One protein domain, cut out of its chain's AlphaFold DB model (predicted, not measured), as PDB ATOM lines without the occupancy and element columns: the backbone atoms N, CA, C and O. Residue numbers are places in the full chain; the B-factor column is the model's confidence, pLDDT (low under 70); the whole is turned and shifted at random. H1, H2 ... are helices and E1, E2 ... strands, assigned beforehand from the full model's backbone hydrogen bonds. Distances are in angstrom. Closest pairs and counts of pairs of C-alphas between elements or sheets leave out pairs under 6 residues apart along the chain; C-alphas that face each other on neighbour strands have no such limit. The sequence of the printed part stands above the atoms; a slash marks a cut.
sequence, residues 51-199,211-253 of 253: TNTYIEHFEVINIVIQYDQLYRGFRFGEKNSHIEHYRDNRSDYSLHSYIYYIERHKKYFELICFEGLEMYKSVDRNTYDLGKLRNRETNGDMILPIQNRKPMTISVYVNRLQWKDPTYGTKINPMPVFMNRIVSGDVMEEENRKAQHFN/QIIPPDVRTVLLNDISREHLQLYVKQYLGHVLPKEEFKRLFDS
ATOM      1  N   THR A  51     143.947 184.765 147.654       89.06
ATOM      2  CA  THR A  51     144.824 184.230 148.708       89.06
ATOM      3  C   THR A  51     145.877 185.267 149.086       89.06
ATOM      4  O   THR A  51     146.000 185.613 150.261       89.06
ATOM      5  N   ASN A  52     146.597 185.826 148.107       89.00
ATOM      6  CA  ASN A  52     147.562 186.886 148.385       89.00
ATOM      7  C   ASN A  52     146.883 188.182 148.848       89.00
ATOM      8  O   ASN A  52     147.345 188.744 149.838       89.00
ATOM      9  N   THR A  53     145.748 188.585 148.265       90.56
ATOM     10  CA  THR A  53     144.970 189.748 148.736       90.56
ATOM     11  C   THR A  53     144.538 189.604 150.199       90.56
ATOM     12  O   THR A  53     144.610 190.569 150.959       90.56
ATOM     13  N   TYR A  54     144.127 188.414 150.645       92.31
ATOM     14  CA  TYR A  54     143.771 188.182 152.048       92.31
ATOM     15  C   TYR A  54     144.990 188.256 152.981       92.31
ATOM     16  O   TYR A  54     144.902 188.852 154.054       92.31
ATOM     17  N   ILE A  55     146.144 187.725 152.555       93.75
ATOM     18  CA  ILE A  55     147.398 187.791 153.328       93.75
ATOM     19  C   ILE A  55     147.968 189.219 153.366       93.75
ATOM     20  O   ILE A  55     148.516 189.635 154.382       93.75
ATOM     21  N   GLU A  56     147.808 190.017 152.308       92.44
ATOM     22  CA  GLU A  56     148.147 191.452 152.290       92.44
ATOM     23  C   GLU A  56     147.347 192.269 153.312       92.44
ATOM     24  O   GLU A  56     147.735 193.390 153.653       92.44
ATOM     25  N   HIS A  57     146.236 191.715 153.806       94.44
ATOM     26  CA  HIS A  57     145.421 192.266 154.881       94.44
ATOM     27  C   HIS A  57     145.802 191.752 156.274       94.44
ATOM     28  O   HIS A  57     145.171 192.166 157.244       94.44
ATOM     29  N   PHE A  58     146.829 190.912 156.414       96.75
ATOM     30  CA  PHE A  58     147.276 190.454 157.726       96.75
ATOM     31  C   PHE A  58     148.100 191.491 158.494       96.75
ATOM     32  O   PHE A  58     149.000 192.140 157.964       96.75
ATOM     33  N   GLU A  59     147.822 191.563 159.790       96.62
ATOM     34  CA  GLU A  59     148.679 192.136 160.822       96.62
ATOM     35  C   GLU A  59     149.130 191.001 161.759       96.62
ATOM     36  O   GLU A  59     148.418 190.008 161.931       96.62
ATOM     37  N   VAL A  60     150.321 191.120 162.351       97.56
ATOM     38  CA  VAL A  60     150.864 190.126 163.294       97.56
ATOM     39  C   VAL A  60     150.692 190.636 164.718       97.56
ATOM     40  O   VAL A  60     151.172 191.723 165.044       97.56
ATOM     41  N   ILE A  61     150.059 189.843 165.582       97.44
ATOM     42  CA  ILE A  61     149.900 190.167 167.005       97.44
ATOM     43  C   ILE A  61     150.306 188.998 167.903       97.44
ATOM     44  O   ILE A  61     150.128 187.831 167.560       97.44
ATOM     45  N   ASN A  62     150.822 189.323 169.090       97.56
ATOM     46  CA  ASN A  62     151.127 188.336 170.125       97.56
ATOM     47  C   ASN A  62     149.941 188.198 171.084       97.56
ATOM     48  O   ASN A  62     149.571 189.169 171.758       97.56
ATOM     49  N   ILE A  63     149.402 186.984 171.193       94.62
ATOM     50  CA  ILE A  63     148.366 186.615 172.160       94.62
ATOM     51  C   ILE A  63     148.930 185.680 173.228       94.62
ATOM     52  O   ILE A  63     149.833 184.887 172.967       94.62
ATOM     53  N   VAL A  64     148.383 185.779 174.440       91.94
ATOM     54  CA  VAL A  64     148.703 184.880 175.555       91.94
ATOM     55  C   VAL A  64     147.527 183.940 175.755       91.94
ATOM     56  O   VAL A  64     146.414 184.392 176.031       91.94
ATOM     57  N   ILE A  65     147.783 182.644 175.626       87.62
ATOM     58  CA  ILE A  65     146.816 181.585 175.882       87.62
ATOM     59  C   ILE A  65     146.996 181.131 177.337       87.62
ATOM     60  O   ILE A  65     148.109 180.815 177.768       87.62
ATOM     61  N   GLN A  66     145.908 181.143 178.110       80.81
ATOM     62  CA  GLN A  66     145.923 180.845 179.547       80.81
ATOM     63  C   GLN A  66     145.766 179.348 179.811       80.81
ATOM     64  O   GLN A  66     144.857 178.712 179.279       80.81
ATOM     65  N   TYR A  67     146.665 178.784 180.618       70.56
ATOM     66  CA  TYR A  67     146.577 177.398 181.074       70.56
ATOM     67  C   TYR A  67     145.699 177.334 182.324       70.56
ATOM     68  O   TYR A  67     146.013 177.954 183.340       70.56
ATOM     69  N   ASP A  68     144.594 176.600 182.237       64.94
ATOM     70  CA  ASP A  68     143.565 176.532 183.278       64.94
ATOM     71  C   ASP A  68     142.881 175.151 183.382       64.94
ATOM     72  O   ASP A  68     141.869 175.006 184.071       64.94
ATOM     73  N   GLN A  69     143.447 174.110 182.754       61.16
ATOM     74  CA  GLN A  69     143.050 172.712 182.955       61.16
ATOM     75  C   GLN A  69     144.213 171.905 183.542       61.16
ATOM     76  O   GLN A  69     145.326 171.958 183.047       61.16
ATOM     77  N   LEU A  70     143.964 171.103 184.583       51.72
ATOM     78  CA  LEU A  70     145.036 170.391 185.306       51.72
ATOM     79  C   LEU A  70     145.710 169.251 184.507       51.72
ATOM     80  O   LEU A  70     146.835 168.860 184.818       51.72
ATOM     81  N   TYR A  71     145.002 168.680 183.523       48.00
ATOM     82  CA  TYR A  71     145.374 167.430 182.826       48.00
ATOM     83  C   TYR A  71     145.257 167.486 181.293       48.00
ATOM     84  O   TYR A  71     145.637 166.540 180.609       48.00
ATOM     85  N   ARG A  72     144.719 168.579 180.755       50.66
ATOM     86  CA  ARG A  72     144.760 168.958 179.331       50.66
ATOM     87  C   ARG A  72     145.440 170.327 179.264       50.66
ATOM     88  O   ARG A  72     145.721 170.886 180.317       50.66
ATOM     89  N   GLY A  73     145.752 170.852 178.081       54.88
ATOM     90  CA  GLY A  73     146.443 172.137 177.963       54.88
ATOM     91  C   GLY A  73     145.582 173.338 178.377       54.88
ATOM     92  O   GLY A  73     145.325 173.601 179.548       54.88
ATOM     93  N   PHE A  74     145.179 174.120 177.390       59.19
ATOM     94  CA  PHE A  74     144.535 175.415 177.582       59.19
ATOM     95  C   PHE A  74     143.007 175.269 177.419       59.19
ATOM     96  O   PHE A  74     142.565 174.448 176.611       59.19
ATOM     97  N   ARG A  75     142.157 176.020 178.146       55.66
ATOM     98  CA  ARG A  75     140.703 175.988 177.881       55.66
ATOM     99  C   ARG A  75     140.380 176.518 176.497       55.66
ATOM    100  O   ARG A  75     140.391 177.718 176.229       55.66
ATOM    101  N   PHE A  76     139.858 175.604 175.708       59.16
ATOM    102  CA  PHE A  76     138.794 175.880 174.761       59.16
ATOM    103  C   PHE A  76     137.469 175.941 175.537       59.16
ATOM    104  O   PHE A  76     137.273 175.207 176.510       59.16
ATOM    105  N   GLY A  77     136.564 176.837 175.144       50.88
ATOM    106  CA  GLY A  77     135.227 176.917 175.744       50.88
ATOM    107  C   GLY A  77     134.355 175.676 175.490       50.88
ATOM    108  O   GLY A  77     134.745 174.724 174.821       50.88
ATOM    109  N   GLU A  78     133.134 175.700 176.021       51.06
ATOM    110  CA  GLU A  78     132.251 174.528 176.181       51.06
ATOM    111  C   GLU A  78     131.863 173.779 174.890       51.06
ATOM    112  O   GLU A  78     131.298 172.689 174.973       51.06
ATOM    113  N   LYS A  79     132.131 174.337 173.700       53.81
ATOM    114  CA  LYS A  79     131.846 173.689 172.410       53.81
ATOM    115  C   LYS A  79     132.802 174.147 171.293       53.81
ATOM    116  O   LYS A  79     132.381 174.400 170.171       53.81
ATOM    117  N   ASN A  80     134.078 174.318 171.637       62.41
ATOM    118  CA  ASN A  80     134.976 175.265 170.962       62.41
ATOM    119  C   ASN A  80     136.101 174.647 170.107       62.41
ATOM    120  O   ASN A  80     137.101 175.323 169.878       62.41
ATOM    121  N   SER A  81     135.983 173.400 169.649       70.56
ATOM    122  CA  SER A  81     136.946 172.815 168.703       70.56
ATOM    123  C   SER A  81     136.232 172.218 167.494       70.56
ATOM    124  O   SER A  81     135.411 171.313 167.673       70.56
ATOM    125  N   HIS A  82     136.564 172.683 166.290       75.56
ATOM    126  CA  HIS A  82     136.122 172.080 165.031       75.56
ATOM    127  C   HIS A  82     137.298 171.336 164.402       75.56
ATOM    128  O   HIS A  82     138.381 171.898 164.239       75.56
ATOM    129  N   ILE A  83     137.098 170.057 164.085       82.25
ATOM    130  CA  ILE A  83     138.078 169.243 163.364       82.25
ATOM    131  C   ILE A  83     137.374 168.669 162.145       82.25
ATOM    132  O   ILE A  83     136.360 167.982 162.276       82.25
ATOM    133  N   GLU A  84     137.920 168.948 160.967       83.62
ATOM    134  CA  GLU A  84     137.365 168.503 159.693       83.62
ATOM    135  C   GLU A  84     138.473 167.919 158.822       83.62
ATOM    136  O   GLU A  84     139.565 168.479 158.720       83.62
ATOM    137  N   HIS A  85     138.199 166.758 158.229       84.62
ATOM    138  CA  HIS A  85     139.154 166.016 157.416       84.62
ATOM    139  C   HIS A  85     138.856 166.229 155.936       84.62
ATOM    140  O   HIS A  85     137.741 165.976 155.476       84.62
ATOM    141  N   TYR A  86     139.881 166.620 155.190       80.75
ATOM    142  CA  TYR A  86     139.819 166.851 153.758       80.75
ATOM    143  C   TYR A  86     140.769 165.902 153.031       80.75
ATOM    144  O   TYR A  86     141.849 165.555 153.512       80.75
ATOM    145  N   ARG A  87     140.350 165.502 151.835       75.44
ATOM    146  CA  ARG A  87     141.141 164.731 150.881       75.44
ATOM    147  C   ARG A  87     141.002 165.404 149.530       75.44
ATOM    148  O   ARG A  87     139.892 165.487 149.004       75.44
ATOM    149  N   ASP A  88     142.113 165.863 148.973       65.56
ATOM    150  CA  ASP A  88     142.191 166.272 147.575       65.56
ATOM    151  C   ASP A  88     143.174 165.374 146.801       65.56
ATOM    152  O   ASP A  88     143.747 164.428 147.340       65.56
ATOM    153  N   ASN A  89     143.353 165.632 145.504       57.31
ATOM    154  CA  ASN A  89     144.218 164.813 144.643       57.31
ATOM    155  C   ASN A  89     145.728 164.948 144.956       57.31
ATOM    156  O   ASN A  89     146.543 164.353 144.249       57.31
ATOM    157  N   ARG A  90     146.118 165.778 145.930       60.34
ATOM    158  CA  ARG A  90     147.505 166.095 146.301       60.34
ATOM    159  C   ARG A  90     147.804 165.798 147.772       60.34
ATOM    160  O   ARG A  90     148.949 165.467 148.076       60.34
ATOM    161  N   SER A  91     146.824 165.920 148.670       66.62
ATOM    162  CA  SER A  91     147.027 165.774 150.116       66.62
ATOM    163  C   SER A  91     145.788 165.248 150.854       66.62
ATOM    164  O   SER A  91     144.663 165.676 150.594       66.62
ATOM    165  N   ASP A  92     146.032 164.392 151.849       83.69
ATOM    166  CA  ASP A  92     145.130 164.184 152.987       83.69
ATOM    167  C   ASP A  92     145.538 165.168 154.089       83.69
ATOM    168  O   ASP A  92     146.706 165.198 154.481       83.69
ATOM    169  N   TYR A  93     144.601 165.978 154.579       87.31
ATOM    170  CA  TYR A  93     144.872 166.999 155.593       87.31
ATOM    171  C   TYR A  93     143.660 167.220 156.509       87.31
ATOM    172  O   TYR A  93     142.533 166.860 156.163       87.31
ATOM    173  N   SER A  94     143.862 167.811 157.685       88.88
ATOM    174  CA  SER A  94     142.758 168.197 158.574       88.88
ATOM    175  C   SER A  94     142.873 169.631 159.053       88.88
ATOM    176  O   SER A  94     143.936 170.080 159.475       88.88
ATOM    177  N   LEU A  95     141.747 170.340 159.024       89.12
ATOM    178  CA  LEU A  95     141.560 171.583 159.760       89.12
ATOM    179  C   LEU A  95     141.424 171.253 161.241       89.12
ATOM    180  O   LEU A  95     140.647 170.373 161.608       89.12
ATOM    181  N   HIS A  96     142.130 172.000 162.077       89.12
ATOM    182  CA  HIS A  96     141.896 172.054 163.510       89.12
ATOM    183  C   HIS A  96     141.691 173.522 163.878       89.12
ATOM    184  O   HIS A  96     142.619 174.329 163.783       89.12
ATOM    185  N   SER A  97     140.467 173.865 164.266       87.56
ATOM    186  CA  SER A  97     140.131 175.184 164.786       87.56
ATOM    187  C   SER A  97     139.790 175.102 166.267       87.56
ATOM    188  O   SER A  97     139.204 174.124 166.742       87.56
ATOM    189  N   TYR A  98     140.187 176.130 167.011       86.75
ATOM    190  CA  TYR A  98     140.080 176.145 168.461       86.75
ATOM    191  C   TYR A  98     139.752 177.543 168.998       86.75
ATOM    192  O   TYR A  98     140.526 178.481 168.807       86.75
ATOM    193  N   ILE A  99     138.635 177.695 169.716       87.81
ATOM    194  CA  ILE A  99     138.146 179.009 170.160       87.81
ATOM    195  C   ILE A  99     138.544 179.319 171.611       87.81
ATOM    196  O   ILE A  99     137.985 178.756 172.562       87.81
ATOM    197  N   TYR A 100     139.424 180.308 171.759       87.31
ATOM    198  CA  TYR A 100     139.872 180.916 173.014       87.31
ATOM    199  C   TYR A 100     139.209 182.274 173.262       87.31
ATOM    200  O   TYR A 100     138.813 182.955 172.320       87.31
ATOM    201  N   TYR A 101     139.163 182.728 174.515       88.38
ATOM    202  CA  TYR A 101     138.878 184.130 174.834       88.38
ATOM    203  C   TYR A 101     140.174 184.858 175.204       88.38
ATOM    204  O   TYR A 101     140.871 184.448 176.131       88.38
ATOM    205  N   ILE A 102     140.508 185.932 174.482       90.75
ATOM    206  CA  ILE A 102     141.750 186.684 174.691       90.75
ATOM    207  C   ILE A 102     141.436 187.980 175.439       90.75
ATOM    208  O   ILE A 102     141.112 189.002 174.831       90.75
ATOM    209  N   GLU A 103     141.564 187.939 176.769       87.56
ATOM    210  CA  GLU A 103     141.217 189.031 177.701       87.56
ATOM    211  C   GLU A 103     141.760 190.400 177.255       87.56
ATOM    212  O   GLU A 103     141.013 191.372 177.169       87.56
ATOM    213  N   ARG A 104     143.039 190.460 176.853       92.38
ATOM    214  CA  ARG A 104     143.709 191.688 176.375       92.38
ATOM    215  C   ARG A 104     142.964 192.390 175.231       92.38
ATOM    216  O   ARG A 104     143.054 193.608 175.106       92.38
ATOM    217  N   HIS A 105     142.256 191.631 174.398       93.69
ATOM    218  CA  HIS A 105     141.507 192.132 173.245       93.69
ATOM    219  C   HIS A 105     139.986 192.081 173.440       93.69
ATOM    220  O   HIS A 105     139.261 192.546 172.564       93.69
ATOM    221  N   LYS A 106     139.504 191.522 174.561       92.50
ATOM    222  CA  LYS A 106     138.081 191.304 174.882       92.50
ATOM    223  C   LYS A 106     137.288 190.631 173.752       92.50
ATOM    224  O   LYS A 106     136.109 190.913 173.545       92.50
ATOM    225  N   LYS A 107     137.954 189.749 173.004       93.44
ATOM    226  CA  LYS A 107     137.428 189.053 171.823       93.44
ATOM    227  C   LYS A 107     137.691 187.553 171.938       93.44
ATOM    228  O   LYS A 107     138.723 187.125 172.456       93.44
ATOM    229  N   TYR A 108     136.767 186.764 171.405       92.19
ATOM    230  CA  TYR A 108     136.972 185.347 171.128       92.19
ATOM    231  C   TYR A 108     137.802 185.196 169.852       92.19
ATOM    232  O   TYR A 108     137.543 185.880 168.866       92.19
ATOM    233  N   PHE A 109     138.809 184.333 169.876       93.25
ATOM    234  CA  PHE A 109     139.716 184.047 168.768       93.25
ATOM    235  C   PHE A 109     139.591 182.570 168.417       93.25
ATOM    236  O   PHE A 109     139.733 181.730 169.301       93.25
ATOM    237  N   GLU A 110     139.372 182.260 167.147       92.06
ATOM    238  CA  GLU A 110     139.461 180.918 166.588       92.06
ATOM    239  C   GLU A 110     140.869 180.734 166.019       92.06
ATOM    240  O   GLU A 110     141.203 181.283 164.971       92.06
ATOM    241  N   LEU A 111     141.714 180.005 166.747       92.62
ATOM    242  CA  LEU A 111     143.051 179.643 166.294       92.62
ATOM    243  C   LEU A 111     142.939 178.506 165.280       92.62
ATOM    244  O   LEU A 111     142.489 177.416 165.631       92.62
ATOM    245  N   ILE A 112     143.344 178.782 164.044       91.38
ATOM    246  CA  ILE A 112     143.252 177.887 162.892       91.38
ATOM    247  C   ILE A 112     144.642 177.350 162.546       91.38
ATOM    248  O   ILE A 112     145.575 178.114 162.274       91.38
ATOM    249  N   CYS A 113     144.740 176.024 162.504       90.38
ATOM    250  CA  CYS A 113     145.906 175.256 162.081       90.38
ATOM    251  C   CYS A 113     145.471 174.107 161.158       90.38
ATOM    252  O   CYS A 113     144.322 173.659 161.213       90.38
ATOM    253  N   PHE A 114     146.393 173.593 160.341       90.62
ATOM    254  CA  PHE A 114     146.136 172.439 159.475       90.62
ATOM    255  C   PHE A 114     147.220 171.365 159.625       90.62
ATOM    256  O   PHE A 114     148.395 171.631 159.354       90.62
ATOM    257  N   GLU A 115     146.824 170.149 160.002       91.94
ATOM    258  CA  GLU A 115     147.691 168.960 159.951       91.94
ATOM    259  C   GLU A 115     147.742 168.443 158.506       91.94
ATOM    260  O   GLU A 115     146.743 168.496 157.790       91.94
ATOM    261  N   GLY A 116     148.902 167.969 158.058       90.75
ATOM    262  CA  GLY A 116     149.152 167.468 156.701       90.75
ATOM    263  C   GLY A 116     149.564 168.520 155.661       90.75
ATOM    264  O   GLY A 116     149.923 168.141 154.547       90.75
ATOM    265  N   LEU A 117     149.556 169.822 155.994       89.19
ATOM    266  CA  LEU A 117     149.917 170.907 155.058       89.19
ATOM    267  C   LEU A 117     151.277 171.576 155.326       89.19
ATOM    268  O   LEU A 117     151.878 172.100 154.393       89.19
ATOM    269  N   GLU A 118     151.765 171.589 156.571       92.38
ATOM    270  CA  GLU A 118     153.028 172.253 156.951       92.38
ATOM    271  C   GLU A 118     154.147 171.207 157.130       92.38
ATOM    272  O   GLU A 118     154.584 170.916 158.243       92.38
ATOM    273  N   MET A 119     154.570 170.572 156.033       93.12
ATOM    274  CA  MET A 119     155.490 169.425 156.076       93.12
ATOM    275  C   MET A 119     156.958 169.866 156.008       93.12
ATOM    276  O   MET A 119     157.383 170.519 155.057       93.12
ATOM    277  N   TYR A 120     157.765 169.456 156.988       94.94
ATOM    278  CA  TYR A 120     159.182 169.813 157.093       94.94
ATOM    279  C   TYR A 120     160.084 168.581 157.156       94.94
ATOM    280  O   TYR A 120     159.858 167.674 157.955       94.94
ATOM    281  N   LYS A 121     161.138 168.554 156.336       96.44
ATOM    282  CA  LYS A 121     162.144 167.487 156.347       96.44
ATOM    283  C   LYS A 121     163.322 167.887 157.237       96.44
ATOM    284  O   LYS A 121     164.062 168.804 156.891       96.44
ATOM    285  N   SER A 122     163.481 167.184 158.353       95.88
ATOM    286  CA  SER A 122     164.507 167.451 159.364       95.88
ATOM    287  C   SER A 122     165.891 166.936 158.949       95.88
ATOM    288  O   SER A 122     166.034 166.097 158.049       95.88
ATOM    289  N   VAL A 123     166.930 167.419 159.637       94.31
ATOM    290  CA  VAL A 123     168.321 166.948 159.511       94.31
ATOM    291  C   VAL A 123     168.482 165.448 159.795       94.31
ATOM    292  O   VAL A 123     169.378 164.813 159.235       94.31
ATOM    293  N   ASP A 124     167.595 164.859 160.604       93.19
ATOM    294  CA  ASP A 124     167.551 163.416 160.877       93.19
ATOM    295  C   ASP A 124     166.962 162.584 159.714       93.19
ATOM    296  O   ASP A 124     166.968 161.352 159.755       93.19
ATOM    297  N   ARG A 125     166.536 163.267 158.638       93.19
ATOM    298  CA  ARG A 125     165.907 162.768 157.403       93.19
ATOM    299  C   ARG A 125     164.441 162.349 157.528       93.19
ATOM    300  O   ARG A 125     163.863 161.992 156.498       93.19
ATOM    301  N   ASN A 126     163.832 162.438 158.709       94.38
ATOM    302  CA  ASN A 126     162.397 162.242 158.889       94.38
ATOM    303  C   ASN A 126     161.610 163.479 158.427       94.38
ATOM    304  O   ASN A 126     162.123 164.603 158.390       94.38
ATOM    305  N   THR A 127     160.340 163.269 158.081       94.94
ATOM    306  CA  THR A 127     159.399 164.354 157.781       94.94
ATOM    307  C   THR A 127     158.477 164.570 158.975       94.94
ATOM    308  O   THR A 127     157.863 163.626 159.470       94.94
ATOM    309  N   TYR A 128     158.368 165.819 159.413       95.38
ATOM    310  CA  TYR A 128     157.538 166.267 160.521       95.38
ATOM    311  C   TYR A 128     156.400 167.140 159.997       95.38
ATOM    312  O   TYR A 128     156.616 168.026 159.173       95.38
ATOM    313  N   ASP A 129     155.197 166.898 160.506       95.06
ATOM    314  CA  ASP A 129     154.038 167.762 160.309       95.06
ATOM    315  C   ASP A 129     154.068 168.868 161.367       95.06
ATOM    316  O   ASP A 129     153.779 168.635 162.545       95.06
ATOM    317  N   LEU A 130     154.474 170.070 160.964       95.56
ATOM    318  CA  LEU A 130     154.596 171.210 161.866       95.56
ATOM    319  C   LEU A 130     153.227 171.707 162.341       95.56
ATOM    320  O   LEU A 130     153.111 172.105 163.497       95.56
ATOM    321  N   GLY A 131     152.180 171.601 161.517       93.62
ATOM    322  CA  GLY A 131     150.816 171.983 161.888       93.62
ATOM    323  C   GLY A 131     150.281 171.118 163.028       93.62
ATOM    324  O   GLY A 131     149.742 171.628 164.014       93.62
ATOM    325  N   LYS A 132     150.558 169.813 162.970       92.81
ATOM    326  CA  LYS A 132     150.291 168.873 164.064       92.81
ATOM    327  C   LYS A 132     151.087 169.179 165.331       92.81
ATOM    328  O   LYS A 132     150.548 169.090 166.434       92.81
ATOM    329  N   LEU A 133     152.355 169.573 165.206       93.69
ATOM    330  CA  LEU A 133     153.156 169.985 166.364       93.69
ATOM    331  C   LEU A 133     152.652 171.308 166.973       93.69
ATOM    332  O   LEU A 133     152.600 171.428 168.196       93.69
ATOM    333  N   ARG A 134     152.181 172.262 166.158       92.50
ATOM    334  CA  ARG A 134     151.507 173.493 166.618       92.50
ATOM    335  C   ARG A 134     150.198 173.190 167.353       92.50
ATOM    336  O   ARG A 134     149.956 173.750 168.424       92.50
ATOM    337  N   ASN A 135     149.388 172.263 166.839       88.81
ATOM    338  CA  ASN A 135     148.191 171.762 167.525       88.81
ATOM    339  C   ASN A 135     148.527 171.094 168.858       88.81
ATOM    340  O   ASN A 135     147.888 171.379 169.866       88.81
ATOM    341  N   ARG A 136     149.554 170.240 168.895       87.00
ATOM    342  CA  ARG A 136     150.029 169.599 170.127       87.00
ATOM    343  C   ARG A 136     150.480 170.631 171.161       87.00
ATOM    344  O   ARG A 136     150.055 170.558 172.309       87.00
ATOM    345  N   GLU A 137     151.255 171.640 170.764       87.50
ATOM    346  CA  GLU A 137     151.679 172.703 171.681       87.50
ATOM    347  C   GLU A 137     150.512 173.582 172.163       87.50
ATOM    348  O   GLU A 137     150.582 174.088 173.280       87.50
ATOM    349  N   THR A 138     149.429 173.743 171.397       83.75
ATOM    350  CA  THR A 138     148.274 174.590 171.771       83.75
ATOM    351  C   THR A 138     147.122 173.833 172.449       83.75
ATOM    352  O   THR A 138     146.379 174.434 173.211       83.75
ATOM    353  N   ASN A 139     146.989 172.520 172.256       78.69
ATOM    354  CA  ASN A 139     145.970 171.662 172.887       78.69
ATOM    355  C   ASN A 139     146.536 170.855 174.079       78.69
ATOM    356  O   ASN A 139     145.845 170.604 175.071       78.69
ATOM    357  N   GLY A 140     147.831 170.530 174.031       76.75
ATOM    358  CA  GLY A 140     148.539 169.674 174.983       76.75
ATOM    359  C   GLY A 140     148.544 168.195 174.578       76.75
ATOM    360  O   GLY A 140     147.664 167.720 173.861       76.75
ATOM    361  N   ASP A 141     149.541 167.454 175.064       77.25
ATOM    362  CA  ASP A 141     149.658 166.003 174.882       77.25
ATOM    363  C   ASP A 141     148.873 165.239 175.974       77.25
ATOM    364  O   ASP A 141     149.033 165.495 177.169       77.25
ATOM    365  N   MET A 142     148.021 164.286 175.572       75.44
ATOM    366  CA  MET A 142     147.268 163.416 176.491       75.44
ATOM    367  C   MET A 142     148.062 162.197 176.991       75.44
ATOM    368  O   MET A 142     147.695 161.617 178.012       75.44
ATOM    369  N   ILE A 143     149.117 161.787 176.283       82.69
ATOM    370  CA  ILE A 143     149.988 160.653 176.627       82.69
ATOM    371  C   ILE A 143     151.133 161.125 177.532       82.69
ATOM    372  O   ILE A 143     151.457 160.456 178.513       82.69
ATOM    373  N   LEU A 144     151.715 162.292 177.235       84.88
ATOM    374  CA  LEU A 144     152.816 162.895 177.998       84.88
ATOM    375  C   LEU A 144     152.428 164.238 178.657       84.88
ATOM    376  O   LEU A 144     153.142 165.229 178.488       84.88
ATOM    377  N   PRO A 145     151.338 164.308 179.449       82.75
ATOM    378  CA  PRO A 145     150.794 165.573 179.932       82.75
ATOM    379  C   PRO A 145     151.798 166.382 180.762       82.75
ATOM    380  O   PRO A 145     152.504 165.864 181.642       82.75
ATOM    381  N   ILE A 146     151.830 167.691 180.510       82.12
ATOM    382  CA  ILE A 146     152.570 168.672 181.307       82.12
ATOM    383  C   ILE A 146     151.618 169.304 182.327       82.12
ATOM    384  O   ILE A 146     150.742 170.091 181.976       82.12
ATOM    385  N   GLN A 147     151.804 168.954 183.599       78.31
ATOM    386  CA  GLN A 147     151.098 169.579 184.718       78.31
ATOM    387  C   GLN A 147     151.661 170.979 184.987       78.31
ATOM    388  O   GLN A 147     152.870 171.187 184.874       78.31
ATOM    389  N   ASN A 148     150.802 171.911 185.406       76.69
ATOM    390  CA  ASN A 148     151.179 173.278 185.792       76.69
ATOM    391  C   ASN A 148     151.953 174.033 184.693       76.69
ATOM    392  O   ASN A 148     152.900 174.773 184.980       76.69
ATOM    393  N   ARG A 149     151.573 173.836 183.420       81.75
ATOM    394  CA  ARG A 149     152.169 174.573 182.299       81.75
ATOM    395  C   ARG A 149     151.921 176.074 182.485       81.75
ATOM    396  O   ARG A 149     150.854 176.503 182.914       81.75
ATOM    397  N   LYS A 150     152.931 176.888 182.185       84.62
ATOM    398  CA  LYS A 150     152.799 178.351 182.221       84.62
ATOM    399  C   LYS A 150     151.957 178.830 181.025       84.62
ATOM    400  O   LYS A 150     151.957 178.148 179.999       84.62
ATOM    401  N   PRO A 151     151.288 179.994 181.106       87.25
ATOM    402  CA  PRO A 151     150.649 180.605 179.943       87.25
ATOM    403  C   PRO A 151     151.628 180.722 178.769       87.25
ATOM    404  O   PRO A 151     152.782 181.115 178.957       87.25
ATOM    405  N   MET A 152     151.169 180.375 177.568       90.56
ATOM    406  CA  MET A 152     151.985 180.379 176.353       90.56
ATOM    407  C   MET A 152     151.704 181.650 175.557       90.56
ATOM    408  O   MET A 152     150.547 182.016 175.350       90.56
ATOM    409  N   THR A 153     152.757 182.310 175.083       94.75
ATOM    410  CA  THR A 153     152.636 183.408 174.122       94.75
ATOM    411  C   THR A 153     152.850 182.859 172.719       94.75
ATOM    412  O   THR A 153     153.889 182.254 172.441       94.75
ATOM    413  N   ILE A 154     151.896 183.104 171.824       95.81
ATOM    414  CA  ILE A 154     152.027 182.803 170.396       95.81
ATOM    415  C   ILE A 154     151.823 184.066 169.563       95.81
ATOM    416  O   ILE A 154     151.097 184.983 169.946       95.81
ATOM    417  N   SER A 155     152.481 184.090 168.413       97.75
ATOM    418  CA  SER A 155     152.302 185.076 167.357       97.75
ATOM    419  C   SER A 155     151.252 184.542 166.389       97.75
ATOM    420  O   SER A 155     151.332 183.378 165.978       97.75
ATOM    421  N   VAL A 156     150.265 185.364 166.035       97.69
ATOM    422  CA  VAL A 156     149.184 185.009 165.106       97.69
ATOM    423  C   VAL A 156     148.981 186.093 164.053       97.69
ATOM    424  O   VAL A 156     149.164 187.281 164.329       97.69
ATOM    425  N   TYR A 157     148.562 185.680 162.859       98.19
ATOM    426  CA  TYR A 157     148.049 186.586 161.837       98.19
ATOM    427  C   TYR A 157     146.565 186.868 162.070       98.19
ATOM    428  O   TYR A 157     145.774 185.936 162.232       98.19
ATOM    429  N   VAL A 158     146.192 188.147 162.027       97.00
ATOM    430  CA  VAL A 158     144.804 188.627 162.044       97.00
ATOM    431  C   VAL A 158     144.516 189.431 160.783       97.00
ATOM    432  O   VAL A 158     145.313 190.279 160.393       97.00
ATOM    433  N   ASN A 159     143.376 189.199 160.131       96.12
ATOM    434  CA  ASN A 159     142.969 190.010 158.984       96.12
ATOM    435  C   ASN A 159     142.419 191.367 159.454       96.12
ATOM    436  O   ASN A 159     141.439 191.424 160.197       96.12
ATOM    437  N   ARG A 160     143.009 192.474 158.992       94.88
ATOM    438  CA  ARG A 160     142.669 193.839 159.426       94.88
ATOM    439  C   ARG A 160     141.257 194.303 159.053       94.88
ATOM    440  O   ARG A 160     140.771 195.246 159.673       94.88
ATOM    441  N   LEU A 161     140.611 193.694 158.053       91.75
ATOM    442  CA  LEU A 161     139.224 194.006 157.683       91.75
ATOM    443  C   LEU A 161     138.269 193.368 158.694       91.75
ATOM    444  O   LEU A 161     137.508 194.080 159.345       91.75
ATOM    445  N   GLN A 162     138.398 192.056 158.915       94.19
ATOM    446  CA  GLN A 162     137.630 191.327 159.931       94.19
ATOM    447  C   GLN A 162     137.932 191.852 161.348       94.19
ATOM    448  O   GLN A 162     137.030 191.973 162.168       94.19
ATOM    449  N   TRP A 163     139.174 192.263 161.634       95.00
ATOM    450  CA  TRP A 163     139.564 192.852 162.921       95.00
ATOM    451  C   TRP A 163     138.776 194.116 163.284       95.00
ATOM    452  O   TRP A 163     138.347 194.274 164.432       95.00
ATOM    453  N   LYS A 164     138.591 195.006 162.299       93.88
ATOM    454  CA  LYS A 164     137.862 196.280 162.431       93.88
ATOM    455  C   LYS A 164     136.345 196.097 162.428       93.88
ATOM    456  O   LYS A 164     135.628 197.011 162.825       93.88
ATOM    457  N   ASP A 165     135.866 194.937 161.999       93.44
ATOM    458  CA  ASP A 165     134.451 194.611 161.951       93.44
ATOM    459  C   ASP A 165     133.912 194.265 163.359       93.44
ATOM    460  O   ASP A 165     134.424 193.351 164.021       93.44
ATOM    461  N   PRO A 166     132.878 194.969 163.860       92.56
ATOM    462  CA  PRO A 166     132.318 194.710 165.185       92.56
ATOM    463  C   PRO A 166     131.544 193.385 165.276       92.56
ATOM    464  O   PRO A 166     131.289 192.921 166.386       92.56
ATOM    465  N   THR A 167     131.180 192.758 164.152       92.62
ATOM    466  CA  THR A 167     130.528 191.437 164.149       92.62
ATOM    467  C   THR A 167     131.495 190.305 164.510       92.62
ATOM    468  O   THR A 167     131.046 189.227 164.906       92.62
ATOM    469  N   TYR A 168     132.808 190.541 164.417       94.81
ATOM    470  CA  TYR A 168     133.856 189.558 164.687       94.81
ATOM    471  C   TYR A 168     134.434 189.640 166.103       94.81
ATOM    472  O   TYR A 168     134.586 190.705 166.709       94.81
ATOM    473  N   GLY A 169     134.876 188.488 166.602       91.31
ATOM    474  CA  GLY A 169     135.426 188.331 167.946       91.31
ATOM    475  C   GLY A 169     134.369 188.061 169.020       91.31
ATOM    476  O   GLY A 169     134.644 188.230 170.206       91.31
ATOM    477  N   THR A 170     133.165 187.646 168.628       90.88
ATOM    478  CA  THR A 170     132.090 187.224 169.540       90.88
ATOM    479  C   THR A 170     132.138 185.706 169.771       90.88
ATOM    480  O   THR A 170     132.800 184.991 169.027       90.88
ATOM    481  N   LYS A 171     131.418 185.167 170.771       86.19
ATOM    482  CA  LYS A 171     131.343 183.700 170.990       86.19
ATOM    483  C   LYS A 171     130.681 182.956 169.810       86.19
ATOM    484  O   LYS A 171     130.865 181.752 169.688       86.19
ATOM    485  N   ILE A 172     129.904 183.660 168.977       86.94
ATOM    486  CA  ILE A 172     129.175 183.107 167.820       86.94
ATOM    487  C   ILE A 172     129.982 183.270 166.523       86.94
ATOM    488  O   ILE A 172     130.004 182.361 165.705       86.94
ATOM    489  N   ASN A 173     130.648 184.413 166.356       90.12
ATOM    490  CA  ASN A 173     131.535 184.721 165.238       90.12
ATOM    491  C   ASN A 173     132.912 185.125 165.803       90.12
ATOM    492  O   ASN A 173     133.156 186.319 166.029       90.12
ATOM    493  N   PRO A 174     133.773 184.151 166.154       92.44
ATOM    494  CA  PRO A 174     135.101 184.418 166.699       92.44
ATOM    495  C   PRO A 174     136.008 185.079 165.651       92.44
ATOM    496  O   PRO A 174     135.722 185.075 164.461       92.44
ATOM    497  N   MET A 175     137.109 185.684 166.090       95.50
ATOM    498  CA  MET A 175     138.132 186.216 165.190       95.50
ATOM    499  C   MET A 175     138.943 185.053 164.599       95.50
ATOM    500  O   MET A 175     139.637 184.403 165.381       95.50
ATOM    501  N   PRO A 176     138.911 184.781 163.283       95.12
ATOM    502  CA  PRO A 176     139.759 183.758 162.683       95.12
ATOM    503  C   PRO A 176     141.216 184.232 162.706       95.12
ATOM    504  O   PRO A 176     141.532 185.315 162.203       95.12
ATOM    505  N   VAL A 177     142.106 183.438 163.299       96.31
ATOM    506  CA  VAL A 177     143.538 183.754 163.389       96.31
ATOM    507  C   VAL A 177     144.386 182.551 163.000       96.31
ATOM    508  O   VAL A 177     144.097 181.424 163.394       96.31
ATOM    509  N   PHE A 178     145.467 182.784 162.261       95.56
ATOM    510  CA  PHE A 178     146.392 181.721 161.851       95.56
ATOM    511  C   PHE A 178     147.625 181.752 162.738       95.56
ATOM    512  O   PHE A 178     148.194 182.824 162.961       95.56
ATOM    513  N   MET A 179     148.060 180.595 163.232       93.75
ATOM    514  CA  MET A 179     149.296 180.527 164.003       93.75
ATOM    515  C   MET A 179     150.494 180.871 163.114       93.75
ATOM    516  O   MET A 179     150.719 180.229 162.094       93.75
ATOM    517  N   ASN A 180     151.268 181.878 163.518       95.81
ATOM    518  CA  ASN A 180     152.516 182.237 162.855       95.81
ATOM    519  C   ASN A 180     153.689 181.487 163.504       95.81
ATOM    520  O   ASN A 180     154.360 180.691 162.853       95.81
ATOM    521  N   ARG A 181     153.900 181.691 164.813       95.94
ATOM    522  CA  ARG A 181     154.982 181.041 165.570       95.94
ATOM    523  C   ARG A 181     154.740 180.999 167.071       95.94
ATOM    524  O   ARG A 181     153.960 181.793 167.603       95.94
ATOM    525  N   ILE A 182     155.455 180.122 167.770       95.88
ATOM    526  CA  ILE A 182     155.520 180.168 169.236       95.88
ATOM    527  C   ILE A 182     156.510 181.270 169.653       95.88
ATOM    528  O   ILE A 182     157.553 181.450 169.025       95.88
ATOM    529  N   VAL A 183     156.170 182.040 170.689       97.19
ATOM    530  CA  VAL A 183     157.009 183.135 171.212       97.19
ATOM    531  C   VAL A 183     157.644 182.749 172.546       97.19
ATOM    532  O   VAL A 183     158.824 183.018 172.757       97.19
ATOM    533  N   SER A 184     156.877 182.138 173.453       94.69
ATOM    534  CA  SER A 184     157.366 181.648 174.748       94.69
ATOM    535  C   SER A 184     156.355 180.709 175.409       94.69
ATOM    536  O   SER A 184     155.159 180.810 175.151       94.69
ATOM    537  N   GLY A 185     156.821 179.833 176.304       90.69
ATOM    538  CA  GLY A 185     155.958 178.898 177.043       90.69
ATOM    539  C   GLY A 185     155.717 177.556 176.343       90.69
ATOM    540  O   GLY A 185     154.820 176.814 176.754       90.69
ATOM    541  N   ASP A 186     156.520 177.236 175.320       91.50
ATOM    542  CA  ASP A 186     156.600 175.880 174.782       91.50
ATOM    543  C   ASP A 186     157.120 174.892 175.833       91.50
ATOM    544  O   ASP A 186     157.788 175.268 176.803       91.50
ATOM    545  N   VAL A 187     156.797 173.617 175.638       90.69
ATOM    546  CA  VAL A 187     157.195 172.527 176.544       90.69
ATOM    547  C   VAL A 187     157.942 171.398 175.832       90.69
ATOM    548  O   VAL A 187     158.273 170.396 176.464       90.69
ATOM    549  N   MET A 188     158.282 171.589 174.553       92.44
ATOM    550  CA  MET A 188     158.904 170.593 173.672       92.44
ATOM    551  C   MET A 188     160.133 169.895 174.274       92.44
ATOM    552  O   MET A 188     160.311 168.698 174.079       92.44
ATOM    553  N   GLU A 189     160.986 170.601 175.025       93.06
ATOM    554  CA  GLU A 189     162.173 169.998 175.659       93.06
ATOM    555  C   GLU A 189     161.815 169.053 176.820       93.06
ATOM    556  O   GLU A 189     162.398 167.974 176.952       93.06
ATOM    557  N   GLU A 190     160.817 169.414 177.629       92.50
ATOM    558  CA  GLU A 190     160.309 168.575 178.721       92.50
ATOM    559  C   GLU A 190     159.476 167.402 178.178       92.50
ATOM    560  O   GLU A 190     159.589 166.279 178.677       92.50
ATOM    561  N   GLU A 191     158.696 167.620 177.115       91.75
ATOM    562  CA  GLU A 191     158.007 166.545 176.396       91.75
ATOM    563  C   GLU A 191     159.005 165.568 175.757       91.75
ATOM    564  O   GLU A 191     158.862 164.360 175.943       91.75
ATOM    565  N   ASN A 192     160.081 166.054 175.126       94.75
ATOM    566  CA  ASN A 192     161.178 165.221 174.624       94.75
ATOM    567  C   ASN A 192     161.823 164.384 175.739       94.75
ATOM    568  O   ASN A 192     162.052 163.185 175.560       94.75
ATOM    569  N   ARG A 193     162.089 164.981 176.908       94.94
ATOM    570  CA  ARG A 193     162.648 164.275 178.071       94.94
ATOM    571  C   ARG A 193     161.708 163.171 178.571       94.94
ATOM    572  O   ARG A 193     162.162 162.066 178.884       94.94
ATOM    573  N   LYS A 194     160.398 163.438 178.616       94.12
ATOM    574  CA  LYS A 194     159.367 162.443 178.957       94.12
ATOM    575  C   LYS A 194     159.252 161.342 177.900       94.12
ATOM    576  O   LYS A 194     159.214 160.171 178.270       94.12
ATOM    577  N   ALA A 195     159.275 161.689 176.613       94.19
ATOM    578  CA  ALA A 195     159.241 160.745 175.496       94.19
ATOM    579  C   ALA A 195     160.451 159.799 175.518       94.19
ATOM    580  O   ALA A 195     160.288 158.587 175.405       94.19
ATOM    581  N   GLN A 196     161.659 160.319 175.761       95.75
ATOM    582  CA  GLN A 196     162.869 159.505 175.939       95.75
ATOM    583  C   GLN A 196     162.738 158.515 177.105       95.75
ATOM    584  O   GLN A 196     163.073 157.338 176.955       95.75
ATOM    585  N   HIS A 197     162.229 158.967 178.257       95.00
ATOM    586  CA  HIS A 197     162.005 158.098 179.414       95.00
ATOM    587  C   HIS A 197     160.974 157.001 179.111       95.00
ATOM    588  O   HIS A 197     161.252 155.823 179.341       95.00
ATOM    589  N   PHE A 198     159.830 157.373 178.531       93.88
ATOM    590  CA  PHE A 198     158.776 156.451 178.109       93.88
ATOM    591  C   PHE A 198     159.315 155.404 177.123       93.88
ATOM    592  O   PHE A 198     159.181 154.203 177.353       93.88
ATOM    593  N   ASN A 199     159.999 155.839 176.063       94.75
ATOM    594  CA  ASN A 199     160.540 154.947 175.038       94.75
ATOM    595  C   ASN A 199     161.560 153.964 175.625       94.75
ATOM    596  O   ASN A 199     161.536 152.787 175.280       94.75
ATOM    597  N   GLN A 211     157.014 160.296 169.903       90.88
ATOM    598  CA  GLN A 211     157.841 161.095 169.005       90.88
ATOM    599  C   GLN A 211     158.773 162.012 169.805       90.88
ATOM    600  O   GLN A 211     158.329 162.718 170.706       90.88
ATOM    601  N   ILE A 212     160.054 162.013 169.440       93.44
ATOM    602  CA  ILE A 212     161.042 162.991 169.902       93.44
ATOM    603  C   ILE A 212     161.206 164.017 168.772       93.44
ATOM    604  O   ILE A 212     161.358 163.637 167.608       93.44
ATOM    605  N   ILE A 213     161.135 165.302 169.113       93.94
ATOM    606  CA  ILE A 213     161.227 166.444 168.196       93.94
ATOM    607  C   ILE A 213     162.697 166.902 168.112       93.94
ATOM    608  O   ILE A 213     163.250 167.316 169.136       93.94
ATOM    609  N   PRO A 214     163.345 166.850 166.935       95.44
ATOM    610  CA  PRO A 214     164.707 167.337 166.738       95.44
ATOM    611  C   PRO A 214     164.862 168.861 166.956       95.44
ATOM    612  O   PRO A 214     163.893 169.611 166.790       95.44
ATOM    613  N   PRO A 215     166.068 169.360 167.306       95.62
ATOM    614  CA  PRO A 215     166.290 170.782 167.598       95.62
ATOM    615  C   PRO A 215     165.998 171.735 166.428       95.62
ATOM    616  O   PRO A 215     165.528 172.852 166.643       95.62
ATOM    617  N   ASP A 216     166.240 171.308 165.189       96.88
ATOM    618  CA  ASP A 216     165.901 172.038 163.962       96.88
ATOM    619  C   ASP A 216     164.383 172.148 163.771       96.88
ATOM    620  O   ASP A 216     163.883 173.243 163.522       96.88
ATOM    621  N   VAL A 217     163.629 171.069 164.008       96.94
ATOM    622  CA  VAL A 217     162.154 171.087 163.970       96.94
ATOM    623  C   VAL A 217     161.596 172.063 165.011       96.94
ATOM    624  O   VAL A 217     160.755 172.899 164.679       96.94
ATOM    625  N   ARG A 218     162.120 172.036 166.248       95.88
ATOM    626  CA  ARG A 218     161.781 173.035 167.282       95.88
ATOM    627  C   ARG A 218     162.120 174.455 166.823       95.88
ATOM    628  O   ARG A 218     161.305 175.356 166.996       95.88
ATOM    629  N   THR A 219     163.281 174.655 166.202       96.50
ATOM    630  CA  THR A 219     163.706 175.966 165.683       96.50
ATOM    631  C   THR A 219     162.734 176.501 164.626       96.50
ATOM    632  O   THR A 219     162.391 177.679 164.666       96.50
ATOM    633  N   VAL A 220     162.225 175.656 163.723       96.62
ATOM    634  CA  VAL A 220     161.223 176.075 162.725       96.62
ATOM    635  C   VAL A 220     159.883 176.446 163.374       96.62
ATOM    636  O   VAL A 220     159.276 177.433 162.971       96.62
ATOM    637  N   LEU A 221     159.440 175.747 164.426       96.06
ATOM    638  CA  LEU A 221     158.205 176.095 165.155       96.06
ATOM    639  C   LEU A 221     158.284 177.450 165.890       96.06
ATOM    640  O   LEU A 221     157.254 178.114 166.074       96.06
ATOM    641  N   LEU A 222     159.497 177.848 166.295       96.38
ATOM    642  CA  LEU A 222     159.823 179.137 166.918       96.38
ATOM    643  C   LEU A 222     160.057 180.272 165.902       96.38
ATOM    644  O   LEU A 222     160.091 181.434 166.302       96.38
ATOM    645  N   ASN A 223     160.201 179.953 164.614       97.06
ATOM    646  CA  ASN A 223     160.301 180.915 163.517       97.06
ATOM    647  C   ASN A 223     158.930 181.162 162.877       97.06
ATOM    648  O   ASN A 223     158.021 180.341 163.004       97.06
ATOM    649  N   ASP A 224     158.797 182.298 162.187       96.62
ATOM    650  CA  ASP A 224     157.591 182.625 161.425       96.62
ATOM    651  C   ASP A 224     157.313 181.540 160.359       96.62
ATOM    652  O   ASP A 224     158.238 181.032 159.714       96.62
ATOM    653  N   ILE A 225     156.039 181.185 160.169       94.62
ATOM    654  CA  ILE A 225     155.605 180.209 159.157       94.62
ATOM    655  C   ILE A 225     156.011 180.667 157.745       94.62
ATOM    656  O   ILE A 225     155.955 181.852 157.405       94.62
ATOM    657  N   SER A 226     156.421 179.722 156.893       94.50
ATOM    658  CA  SER A 226     156.832 180.049 155.522       94.50
ATOM    659  C   SER A 226     155.673 180.659 154.722       94.50
ATOM    660  O   SER A 226     154.505 180.303 154.905       94.50
ATOM    661  N   ARG A 227     155.986 181.562 153.780       93.31
ATOM    662  CA  ARG A 227     154.964 182.188 152.921       93.31
ATOM    663  C   ARG A 227     154.155 181.154 152.133       93.31
ATOM    664  O   ARG A 227     152.957 181.349 151.957       93.31
ATOM    665  N   GLU A 228     154.796 180.071 151.703       91.56
ATOM    666  CA  GLU A 228     154.163 178.957 150.991       91.56
ATOM    667  C   GLU A 228     153.142 178.226 151.876       91.56
ATOM    668  O   GLU A 228     151.982 178.086 151.492       91.56
ATOM    669  N   HIS A 229     153.524 177.839 153.098       92.25
ATOM    670  CA  HIS A 229     152.603 177.181 154.026       92.25
ATOM    671  C   HIS A 229     151.460 178.115 154.460       92.25
ATOM    672  O   HIS A 229     150.309 177.683 154.523       92.25
ATOM    673  N   LEU A 230     151.732 179.410 154.661       94.25
ATOM    674  CA  LEU A 230     150.697 180.410 154.941       94.25
ATOM    675  C   LEU A 230     149.707 180.564 153.774       94.25
ATOM    676  O   LEU A 230     148.502 180.666 153.999       94.25
ATOM    677  N   GLN A 231     150.192 180.547 152.527       91.81
ATOM    678  CA  GLN A 231     149.340 180.545 151.334       91.81
ATOM    679  C   GLN A 231     148.469 179.288 151.259       91.81
ATOM    680  O   GLN A 231     147.288 179.406 150.935       91.81
ATOM    681  N   LEU A 232     148.996 178.107 151.601       89.56
ATOM    682  CA  LEU A 232     148.195 176.881 151.689       89.56
ATOM    683  C   LEU A 232     147.106 177.000 152.765       89.56
ATOM    684  O   LEU A 232     145.937 176.769 152.463       89.56
ATOM    685  N   TYR A 233     147.459 177.433 153.979       90.88
ATOM    686  CA  TYR A 233     146.518 177.623 155.092       90.88
ATOM    687  C   TYR A 233     145.378 178.582 154.719       90.88
ATOM    688  O   TYR A 233     144.201 178.255 154.884       90.88
ATOM    689  N   VAL A 234     145.712 179.752 154.164       91.75
ATOM    690  CA  VAL A 234     144.715 180.743 153.733       91.75
ATOM    691  C   VAL A 234     143.866 180.221 152.583       91.75
ATOM    692  O   VAL A 234     142.651 180.401 152.603       91.75
ATOM    693  N   LYS A 235     144.463 179.541 151.600       89.12
ATOM    694  CA  LYS A 235     143.719 178.970 150.477       89.12
ATOM    695  C   LYS A 235     142.660 177.970 150.950       89.12
ATOM    696  O   LYS A 235     141.518 178.071 150.509       89.12
ATOM    697  N   GLN A 236     143.009 177.050 151.856       86.88
ATOM    698  CA  GLN A 236     142.031 176.085 152.371       86.88
ATOM    699  C   GLN A 236     140.990 176.756 153.275       86.88
ATOM    700  O   GLN A 236     139.810 176.429 153.183       86.88
ATOM    701  N   TYR A 237     141.376 177.760 154.072       88.56
ATOM    702  CA  TYR A 237     140.420 178.561 154.837       88.56
ATOM    703  C   TYR A 237     139.380 179.250 153.936       88.56
ATOM    704  O   TYR A 237     138.181 179.087 154.149       88.56
ATOM    705  N   LEU A 238     139.820 179.965 152.896       88.69
ATOM    706  CA  LEU A 238     138.928 180.653 151.956       88.69
ATOM    707  C   LEU A 238     138.075 179.682 151.118       88.69
ATOM    708  O   LEU A 238     136.971 180.040 150.720       88.69
ATOM    709  N   GLY A 239     138.584 178.478 150.833       81.62
ATOM    710  CA  GLY A 239     137.893 177.468 150.024       81.62
ATOM    711  C   GLY A 239     136.895 176.590 150.787       81.62
ATOM    712  O   GLY A 239     135.916 176.138 150.190       81.62
ATOM    713  N   HIS A 240     137.133 176.340 152.080       78.88
ATOM    714  CA  HIS A 240     136.400 175.330 152.856       78.88
ATOM    715  C   HIS A 240     135.797 175.829 154.175       78.88
ATOM    716  O   HIS A 240     134.827 175.234 154.637       78.88
ATOM    717  N   VAL A 241     136.328 176.903 154.771       83.06
ATOM    718  CA  VAL A 241     135.954 177.347 156.130       83.06
ATOM    719  C   VAL A 241     135.176 178.661 156.113       83.06
ATOM    720  O   VAL A 241     134.185 178.802 156.828       83.06
ATOM    721  N   LEU A 242     135.596 179.629 155.296       84.62
ATOM    722  CA  LEU A 242     134.932 180.926 155.200       84.62
ATOM    723  C   LEU A 242     133.548 180.783 154.524       84.62
ATOM    724  O   LEU A 242     133.473 180.266 153.405       84.62
ATOM    725  N   PRO A 243     132.449 181.269 155.137       86.38
ATOM    726  CA  PRO A 243     131.130 181.266 154.508       86.38
ATOM    727  C   PRO A 243     131.122 182.021 153.172       86.38
ATOM    728  O   PRO A 243     131.791 183.041 153.017       86.38
ATOM    729  N   LYS A 244     130.321 181.566 152.201       81.06
ATOM    730  CA  LYS A 244     130.292 182.151 150.844       81.06
ATOM    731  C   LYS A 244     129.817 183.601 150.841       81.06
ATOM    732  O   LYS A 244     130.287 184.411 150.050       81.06
ATOM    733  N   GLU A 245     128.871 183.913 151.712       83.12
ATOM    734  CA  GLU A 245     128.295 185.241 151.906       83.12
ATOM    735  C   GLU A 245     129.360 186.203 152.444       83.12
ATOM    736  O   GLU A 245     129.478 187.332 151.973       83.12
ATOM    737  N   GLU A 246     130.186 185.713 153.368       85.44
ATOM    738  CA  GLU A 246     131.297 186.455 153.951       85.44
ATOM    739  C   GLU A 246     132.460 186.615 152.968       85.44
ATOM    740  O   GLU A 246     133.018 187.705 152.861       85.44
ATOM    741  N   PHE A 247     132.776 185.579 152.185       87.44
ATOM    742  CA  PHE A 247     133.745 185.680 151.095       87.44
ATOM    743  C   PHE A 247     133.379 186.834 150.151       87.44
ATOM    744  O   PHE A 247     134.195 187.722 149.914       87.44
ATOM    745  N   LYS A 248     132.132 186.877 149.665       84.12
ATOM    746  CA  LYS A 248     131.663 187.972 148.799       84.12
ATOM    747  C   LYS A 248     131.820 189.330 149.477       84.12
ATOM    748  O   LYS A 248     132.341 190.261 148.873       84.12
ATOM    749  N   ARG A 249     131.433 189.436 150.750       84.62
ATOM    750  CA  ARG A 249     131.541 190.677 151.526       84.62
ATOM    751  C   ARG A 249     132.983 191.190 151.661       84.62
ATOM    752  O   ARG A 249     133.175 192.398 151.732       84.62
ATOM    753  N   LEU A 250     133.976 190.296 151.691       83.88
ATOM    754  CA  LEU A 250     135.394 190.651 151.811       83.88
ATOM    755  C   LEU A 250     136.088 190.985 150.476       83.88
ATOM    756  O   LEU A 250     137.156 191.596 150.519       83.88
ATOM    757  N   PHE A 251     135.541 190.591 149.313       82.56
ATOM    758  CA  PHE A 251     136.260 190.694 148.026       82.56
ATOM    759  C   PHE A 251     135.456 191.163 146.792       82.56
ATOM    760  O   PHE A 251     136.071 191.437 145.749       82.56
ATOM    761  N   ASP A 252     134.125 191.249 146.883       75.94
ATOM    762  CA  ASP A 252     133.225 191.731 145.816       75.94
ATOM    763  C   ASP A 252     132.713 193.169 146.070       75.94
ATOM    764  O   ASP A 252     131.757 193.611 145.432       75.94
ATOM    765  N   SER A 253     133.343 193.887 147.010       56.91
ATOM    766  CA  SER A 253     133.128 195.312 147.319       56.91
ATOM    767  C   SER A 253     133.789 196.251 146.311       56.91
ATOM    768  O   SER A 253     134.999 196.031 146.061       56.91
TER     769      SER A 253
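AT A GLANCE: This is residues 51 to 199 and 211 to 253 of the 253 residues of an uncharacterized protein of Prevotella sp. oral taxon 472 str. F0295 (UniProt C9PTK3). A strongly twisted six-stranded sheet is folded back on itself round helix H2, its leaves E1 E7 and E4 E3 E2 facing each other with E8 as the hinge. H6 crosses the opposite face, the small hairpin E5 E6 is near H5 at one border, and H4 and H7 lie farthest out. The printed part has 192 residues with seven named helices and eight named strands, in the order H1 E1 E2 E3 E4 E5 E6 H2 E7 H3 E8 H4 H5 H6 H7, class mixed. The large sheet, E1 E7 E8 E4 E3 E2, is mixed. The whole is compact, with a radius of gyration of the C-alphas of 16.7 A and spans of 56 by 38 by 26 A.

HOW THE PARTS SIT: H1, residues 51 to 55, touches H6, residues 227 to 241; their closest C-alphas, Thr 51 and Lys 235, are 5.7 A apart. Edge strand E1, residues 58 to 65, is antiparallel to E7, residues 152 to 159, with N 61 and O 156 within hydrogen-bond range at 3.0 A. E2, residues 81 to 87, E3, residues 92 to 102, and E4, residues 107 to 115, form a meander of two hairpins, each strand the antiparallel neighbour of the one before; N 84 and O 95 are 3.1 A apart, N 98 and O 111 3.0 A. E5, residues 119 to 121, and E6, residues 127 to 129, form a hairpin, with N 120 and O 128 at 2.9 A. The sheet curls round H2, residues 130 to 139; the closest C-alphas of H2 and E4, Gly 131 and Glu 115, are 4.8 A apart. H3, residues 160 to 164, is on the sheet at a height of 7.7 A, over none of its strands. E8, residues 175 to 184, bends by 75 degrees at residue 181; it is antiparallel to E7, with N 155 and O 181 at 2.8 A, and parallel to E4, with N 112 and O 177 at 2.8 A. H4, residues 188 to 199, is close to H2 but not clearly touching, with the closest C-alphas, Met 188 and Glu 137, 7.8 A apart. H5, residues 215 to 222, stands at the sheet's level and only just touches H2, with 3 pairs of C-alphas within 8 A, the closest Leu 221 and Leu 130 at 6.9 A. H6 lies over E4 and E3 at a height of 8.3 A, on the same face as H3. H7, residues 244 to 251, is close to H6 but not clearly touching; their closest C-alphas, Phe 247 and Leu 238, are 7.3 A apart. In H1 to H7 every O i to N i+4 pair is within hydrogen-bond range.

IN THESE COORDINATES: H1 begins at C-alpha 51 (144.824, 184.230, 148.708). E3 is 31.4 A long, E4 25.5 A and H6 19.9 A. H7 ends at C-alpha 251 (136.260, 190.694, 148.026).

THE WHOLE: The farthest C-alphas, His 197 and Ser 253, are 57.0 A apart. Residues 200 to 210 are not printed; C-alphas 199 and 211 are 9.0 A apart. The links E1 to E2 and H2 to E7 are long. pLDDT is under 70 at residues 68 to 80, 88 to 91 and 253.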